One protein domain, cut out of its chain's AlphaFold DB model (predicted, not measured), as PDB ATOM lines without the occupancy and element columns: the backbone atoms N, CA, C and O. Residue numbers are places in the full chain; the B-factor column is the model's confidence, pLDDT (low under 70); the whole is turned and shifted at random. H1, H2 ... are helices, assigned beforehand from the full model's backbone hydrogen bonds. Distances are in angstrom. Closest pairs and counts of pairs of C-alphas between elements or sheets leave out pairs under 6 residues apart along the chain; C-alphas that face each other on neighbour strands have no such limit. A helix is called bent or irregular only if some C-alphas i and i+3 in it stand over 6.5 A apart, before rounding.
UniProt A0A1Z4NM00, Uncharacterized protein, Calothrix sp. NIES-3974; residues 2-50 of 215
ATOM      1  N   PHE A   2       3.959 -67.897 -35.345       77.94
ATOM      2  CA  PHE A   2       4.742 -67.636 -34.122       77.94
ATOM      3  C   PHE A   2       5.295 -66.202 -34.014       77.94
ATOM      4  O   PHE A   2       5.190 -65.602 -32.955       77.94
ATOM      5  N   LEU A   3       5.780 -65.610 -35.115       77.88
ATOM      6  CA  LEU A   3       6.289 -64.227 -35.133       77.88
ATOM      7  C   LEU A   3       5.252 -63.163 -34.725       77.88
ATOM      8  O   LEU A   3       5.619 -62.149 -34.139       77.88
ATOM      9  N   MET A   4       3.967 -63.375 -35.036       81.81
ATOM     10  CA  MET A   4       2.888 -62.473 -34.607       81.81
ATOM     11  C   MET A   4       2.611 -62.655 -33.113       81.81
ATOM     12  O   MET A   4       2.512 -61.672 -32.384       81.81
ATOM     13  N   LEU A   5       2.565 -63.906 -32.644       84.81
ATOM     14  CA  LEU A   5       2.332 -64.227 -31.238       84.81
ATOM     15  C   LEU A   5       3.471 -63.721 -30.340       84.81
ATOM     16  O   LEU A   5       3.215 -63.088 -29.323       84.81
ATOM     17  N   SER A   6       4.727 -63.944 -30.736       85.69
ATOM     18  CA  SER A   6       5.904 -63.476 -29.998       85.69
ATOM     19  C   SER A   6       5.958 -61.953 -29.939       85.69
ATOM     20  O   SER A   6       6.340 -61.395 -28.916       85.69
ATOM     21  N   ARG A   7       5.537 -61.270 -31.013       79.56
ATOM     22  CA  ARG A   7       5.437 -59.808 -31.050       79.56
ATOM     23  C   ARG A   7       4.368 -59.303 -30.080       79.56
ATOM     24  O   ARG A   7       4.658 -58.409 -29.295       79.56
ATOM     25  N   VAL A   8       3.171 -59.893 -30.084       85.12
ATOM     26  CA  VAL A   8       2.096 -59.529 -29.141       85.12
ATOM     27  C   VAL A   8       2.507 -59.811 -27.692       85.12
ATOM     28  O   VAL A   8       2.283 -58.976 -26.819       85.12
ATOM     29  N   LEU A   9       3.162 -60.945 -27.431       86.19
ATOM     30  CA  LEU A   9       3.618 -61.317 -26.091       86.19
ATOM     31  C   LEU A   9       4.725 -60.387 -25.577       86.19
ATOM     32  O   LEU A   9       4.689 -59.977 -24.419       86.19
ATOM     33  N   LEU A  10       5.677 -60.011 -26.438       82.38
ATOM     34  CA  LEU A  10       6.722 -59.042 -26.104       82.38
ATOM     35  C   LEU A  10       6.119 -57.672 -25.783       82.38
ATOM     36  O   LEU A  10       6.548 -57.030 -24.830       82.38
ATOM     37  N   TRP A  11       5.088 -57.248 -26.512       78.31
ATOM     38  CA  TRP A  11       4.375 -56.010 -26.209       78.31
ATOM     39  C   TRP A  11       3.594 -56.069 -24.896       78.31
ATOM     40  O   TRP A  11       3.628 -55.105 -24.135       78.31
ATOM     41  N   LEU A  12       2.944 -57.195 -24.587       86.75
ATOM     42  CA  LEU A  12       2.285 -57.398 -23.295       86.75
ATOM     43  C   LEU A  12       3.308 -57.352 -22.151       86.75
ATOM     44  O   LEU A  12       3.072 -56.713 -21.125       86.75
ATOM     45  N   LEU A  13       4.483 -57.954 -22.351       88.31
ATOM     46  CA  LEU A  13       5.599 -57.873 -21.414       88.31
ATOM     47  C   LEU A  13       6.082 -56.422 -21.238       88.31
ATOM     48  O   LEU A  13       6.164 -55.933 -20.116       88.31
ATOM     49  N   ILE A  14       6.355 -55.703 -22.328       84.94
ATOM     50  CA  ILE A  14       6.799 -54.301 -22.279       84.94
ATOM     51  C   ILE A  14       5.750 -53.411 -21.594       84.94
ATOM     52  O   ILE A  14       6.100 -52.591 -20.745       84.94
ATOM     53  N   GLY A  15       4.465 -53.596 -21.907       85.56
ATOM     54  CA  GLY A  15       3.365 -52.830 -21.322       85.56
ATOM     55  C   GLY A  15       3.182 -53.108 -19.830       85.56
ATOM     56  O   GLY A  15       3.005 -52.177 -19.047       85.56
ATOM     57  N   THR A  16       3.292 -54.369 -19.407       87.31
ATOM     58  CA  THR A  16       3.246 -54.737 -17.981       87.31
ATOM     59  C   THR A  16       4.459 -54.206 -17.215       87.31
ATOM     60  O   THR A  16       4.300 -53.675 -16.114       87.31
ATOM     61  N   ILE A  17       5.658 -54.241 -17.804       86.19
ATOM     62  CA  ILE A  17       6.853 -53.598 -17.234       86.19
ATOM     63  C   ILE A  17       6.631 -52.086 -17.093       86.19
ATOM     64  O   ILE A  17       6.878 -51.524 -16.027       86.19
ATOM     65  N   ALA A  18       6.112 -51.420 -18.125       85.19
ATOM     66  CA  ALA A  18       5.834 -49.987 -18.073       85.19
ATOM     67  C   ALA A  18       4.786 -49.637 -17.003       85.19
ATOM     68  O   ALA A  18       4.977 -48.691 -16.243       85.19
ATOM     69  N   TYR A  19       3.715 -50.427 -16.892       86.50
ATOM     70  CA  TYR A  19       2.667 -50.236 -15.889       86.50
ATOM     71  C   TYR A  19       3.182 -50.430 -14.458       86.50
ATOM     72  O   TYR A  19       2.922 -49.608 -13.578       86.50
ATOM     73  N   THR A  20       3.957 -51.490 -14.226       84.31
ATOM     74  CA  THR A  20       4.549 -51.767 -12.908       84.31
ATOM     75  C   THR A  20       5.571 -50.704 -12.514       84.31
ATOM     76  O   THR A  20       5.586 -50.261 -11.363       84.31
ATOM     77  N   LEU A  21       6.380 -50.234 -13.467       83.69
ATOM     78  CA  LEU A  21       7.304 -49.129 -13.248       83.69
ATOM     79  C   LEU A  21       6.539 -47.842 -12.926       83.69
ATOM     80  O   LEU A  21       6.876 -47.167 -11.955       83.69
ATOM     81  N   PHE A  22       5.469 -47.544 -13.668       84.25
ATOM     82  CA  PHE A  22       4.623 -46.383 -13.411       84.25
ATOM     83  C   PHE A  22       4.050 -46.404 -11.992       84.25
ATOM     84  O   PHE A  22       4.275 -45.464 -11.236       84.25
ATOM     85  N   GLN A  23       3.402 -47.489 -11.567       83.25
ATOM     86  CA  GLN A  23       2.816 -47.556 -10.224       83.25
ATOM     87  C   GLN A  23       3.849 -47.479  -9.096       83.25
ATOM     88  O   GLN A  23       3.577 -46.880  -8.057       83.25
ATOM     89  N   LYS A  24       5.032 -48.071  -9.278       83.00
ATOM     90  CA  LYS A  24       6.051 -48.123  -8.221       83.00
ATOM     91  C   LYS A  24       6.842 -46.819  -8.097       83.00
ATOM     92  O   LYS A  24       7.175 -46.407  -6.985       83.00
ATOM     93  N   TRP A  25       7.165 -46.182  -9.223       74.25
ATOM     94  CA  TRP A  25       8.027 -44.995  -9.264       74.25
ATOM     95  C   TRP A  25       7.252 -43.673  -9.247       74.25
ATOM     96  O   TRP A  25       7.729 -42.700  -8.664       74.25
ATOM     97  N   PHE A  26       6.051 -43.614  -9.829       74.69
ATOM     98  CA  PHE A  26       5.271 -42.372  -9.901       74.69
ATOM     99  C   PHE A  26       4.920 -41.763  -8.524       74.69
ATOM    100  O   PHE A  26       5.059 -40.543  -8.390       74.69
ATOM    101  N   PRO A  27       4.545 -42.538  -7.480       72.69
ATOM    102  CA  PRO A  27       4.185 -41.977  -6.172       72.69
ATOM    103  C   PRO A  27       5.376 -41.394  -5.402       72.69
ATOM    104  O   PRO A  27       5.223 -40.401  -4.700       72.69
ATOM    105  N   ASN A  28       6.561 -41.991  -5.553       71.44
ATOM    106  CA  ASN A  28       7.741 -41.684  -4.739       71.44
ATOM    107  C   ASN A  28       8.761 -40.778  -5.450       71.44
ATOM    108  O   ASN A  28       9.779 -40.420  -4.857       71.44
ATOM    109  N   SER A  29       8.538 -40.429  -6.723       66.12
ATOM    110  CA  SER A  29       9.505 -39.646  -7.500       66.12
ATOM    111  C   SER A  29       9.301 -38.130  -7.393       66.12
ATOM    112  O   SER A  29       8.183 -37.615  -7.300       66.12
ATOM    113  N   ASN A  30      10.419 -37.406  -7.473       79.75
ATOM    114  CA  ASN A  30      10.444 -35.949  -7.604       79.75
ATOM    115  C   ASN A  30       9.801 -35.503  -8.930       79.75
ATOM    116  O   ASN A  30       9.726 -36.279  -9.880       79.75
ATOM    117  N   PHE A  31       9.419 -34.225  -9.039       76.56
ATOM    118  CA  PHE A  31       8.828 -33.637 -10.256       76.56
ATOM    119  C   PHE A  31       9.599 -33.980 -11.547       76.56
ATOM    120  O   PHE A  31       9.003 -34.414 -12.529       76.56
ATOM    121  N   PHE A  32      10.933 -33.882 -11.520       73.12
ATOM    122  CA  PHE A  32      11.790 -34.263 -12.649       73.12
ATOM    123  C   PHE A  32      11.701 -35.755 -13.002       73.12
ATOM    124  O   PHE A  32      11.686 -36.107 -14.179       73.12
ATOM    125  N   GLY A  33      11.593 -36.629 -11.998       78.81
ATOM    126  CA  GLY A  33      11.399 -38.064 -12.206       78.81
ATOM    127  C   GLY A  33      10.064 -38.363 -12.883       78.81
ATOM    128  O   GLY A  33      10.023 -39.159 -13.818       78.81
ATOM    129  N   LYS A  34       8.994 -37.658 -12.488       82.75
ATOM    130  CA  LYS A  34       7.676 -37.765 -13.136       82.75
ATOM    131  C   LYS A  34       7.726 -37.326 -14.598       82.75
ATOM    132  O   LYS A  34       7.181 -38.026 -15.443       82.75
ATOM    133  N   MET A  35       8.405 -36.219 -14.907       82.38
ATOM    134  CA  MET A  35       8.541 -35.726 -16.287       82.38
ATOM    135  C   MET A  35       9.286 -36.713 -17.189       82.38
ATOM    136  O   MET A  35       8.811 -37.022 -18.279       82.38
ATOM    137  N   ILE A  36      10.407 -37.264 -16.715       82.69
ATOM    138  CA  ILE A  36      11.168 -38.285 -17.452       82.69
ATOM    139  C   ILE A  36      10.336 -39.556 -17.645       82.69
ATOM    140  O   ILE A  36      10.340 -40.127 -18.730       82.69
ATOM    141  N   LEU A  37       9.594 -39.985 -16.621       84.25
ATOM    142  CA  LEU A  37       8.740 -41.169 -16.698       84.25
ATOM    143  C   LEU A  37       7.580 -40.980 -17.688       84.25
ATOM    144  O   LEU A  37       7.305 -41.878 -18.476       84.25
ATOM    145  N   ILE A  38       6.930 -39.812 -17.681       85.50
ATOM    146  CA  ILE A  38       5.890 -39.468 -18.662       85.50
ATOM    147  C   ILE A  38       6.491 -39.458 -20.066       85.50
ATOM    148  O   ILE A  38       5.940 -40.094 -20.957       85.50
ATOM    149  N   ALA A  39       7.640 -38.807 -20.262       85.25
ATOM    150  CA  ALA A  39       8.323 -38.786 -21.551       85.25
ATOM    151  C   ALA A  39       8.703 -40.202 -22.023       85.25
ATOM    152  O   ALA A  39       8.496 -40.530 -23.187       85.25
ATOM    153  N   LEU A  40       9.172 -41.071 -21.121       85.69
ATOM    154  CA  LEU A  40       9.460 -42.474 -21.418       85.69
ATOM    155  C   LEU A  40       8.202 -43.228 -21.867       85.69
ATOM    156  O   LEU A  40       8.255 -43.939 -22.865       85.69
ATOM    157  N   ILE A  41       7.072 -43.054 -21.173       84.88
ATOM    158  CA  ILE A  41       5.788 -43.678 -21.541       84.88
ATOM    159  C   ILE A  41       5.297 -43.157 -22.891       84.88
ATOM    160  O   ILE A  41       4.834 -43.944 -23.713       84.88
ATOM    161  N   VAL A  42       5.426 -41.852 -23.140       85.12
ATOM    162  CA  VAL A  42       5.077 -41.230 -24.423       85.12
ATOM    163  C   VAL A  42       5.913 -41.830 -25.552       85.12
ATOM    164  O   VAL A  42       5.346 -42.223 -26.568       85.12
ATOM    165  N   VAL A  43       7.230 -41.981 -25.367       83.31
ATOM    166  CA  VAL A  43       8.091 -42.648 -26.358       83.31
ATOM    167  C   VAL A  43       7.683 -44.106 -26.550       83.31
ATOM    168  O   VAL A  43       7.597 -44.561 -27.684       83.31
ATOM    169  N   LEU A  44       7.382 -44.831 -25.471       82.00
ATOM    170  CA  LEU A  44       6.954 -46.231 -25.537       82.00
ATOM    171  C   LEU A  44       5.648 -46.393 -26.334       82.00
ATOM    172  O   LEU A  44       5.532 -47.288 -27.169       82.00
ATOM    173  N   ALA A  45       4.673 -45.514 -26.086       81.75
ATOM    174  CA  ALA A  45       3.376 -45.519 -26.752       81.75
ATOM    175  C   ALA A  45       3.496 -45.110 -28.224       81.75
ATOM    176  O   ALA A  45       2.937 -45.766 -29.100       81.75
ATOM    177  N   LEU A  46       4.262 -44.059 -28.520       76.75
ATOM    178  CA  LEU A  46       4.467 -43.605 -29.893       76.75
ATOM    179  C   LEU A  46       5.324 -44.581 -30.707       76.75
ATOM    180  O   LEU A  46       5.036 -44.791 -31.882       76.75
ATOM    181  N   SER A  47       6.296 -45.251 -30.079       74.44
ATOM    182  CA  SER A  47       7.053 -46.347 -30.700       74.44
ATOM    183  C   SER A  47       6.151 -47.518 -31.107       74.44
ATOM    184  O   SER A  47       6.536 -48.301 -31.972       74.44
ATOM    185  N   PHE A  48       4.968 -47.652 -30.496       73.44
ATOM    186  CA  PHE A  48       3.968 -48.653 -30.865       73.44
ATOM    187  C   PHE A  48       3.181 -48.245 -32.115       73.44
ATOM    188  O   PHE A  48       2.885 -49.079 -32.968       73.44
ATOM    189  N   VAL A  49       2.814 -46.964 -32.201       72.31
ATOM    190  CA  VAL A  49       1.929 -46.441 -33.250       72.31
ATOM    191  C   VAL A  49       2.704 -46.140 -34.529       72.31
ATOM    192  O   VAL A  49       2.270 -46.535 -35.609       72.31
ATOM    193  N   ASN A  50       3.847 -45.457 -34.417       75.25
ATOM    194  CA  ASN A  50       4.677 -45.107 -35.563       75.25
ATOM    195  C   ASN A  50       6.172 -45.046 -35.187       75.25
ATOM    196  O   ASN A  50       6.674 -43.984 -34.821       75.25
TER     197      ASN A  50
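AT A GLANCE: This is residues 2 to 50 of the 215 residues of an uncharacterized protein of Calothrix sp. NIES-3974 (UniProt A0A1Z4NM00). Two long helices, H1 and H2, run side by side in opposite ways, joined at one end by a tight link that folds the chain back, and together they make a flat, two-helix shape like a long narrow U. H1 is the longer, and residues 2 to 10, at its far end from the link, stick out free beyond H2. The printed part has 49 residues with two named helices, H1 then H2, and no named strand; its class is all helix. The whole is loose, with a radius of gyration of the C-alphas of 12.7 A, and the C-alphas span 42 by 22 by 7 A.

IN THESE COORDINATES: H1 is the longest helix, residues 2 to 25, and measures 33.8 A from first to last C-alpha. It begins at C-alpha 2, at (4.742, -67.636, -34.122), and ends at C-alpha 25, at (8.027, -44.995, -9.264). H2 holds residues 31 to 49 and measures 27.2 A from first to last C-alpha, ending at C-alpha 49, at (1.929, -46.441, -33.250). Neither helix is bent.

HOW THE PARTS SIT: H1 and H2 are close but not clearly touching, with 2 pairs of C-alphas within 8 A. Their closest C-alphas are those of Ala 18 and Ile 41, 7.2 A apart. The lines of the two helices stand at a shallow tilt of 14 degrees and run opposite ways, and their centres are 14.7 A apart. In H1 and H2 every O i to N i+4 pair is within hydrogen-bond range.

THE WHOLE: The two C-alphas farthest apart are those of Phe 2 and Phe 31, at 41.7 A. Without residues 2 to 10, which stand free, the body spans 29 by 18 by 7 A. The printed part has no cut, and the link from H1 to H2, of 5 residues, is tight. The mean pLDDT of the printed part is 81.1, and residue 29 alone is under 70.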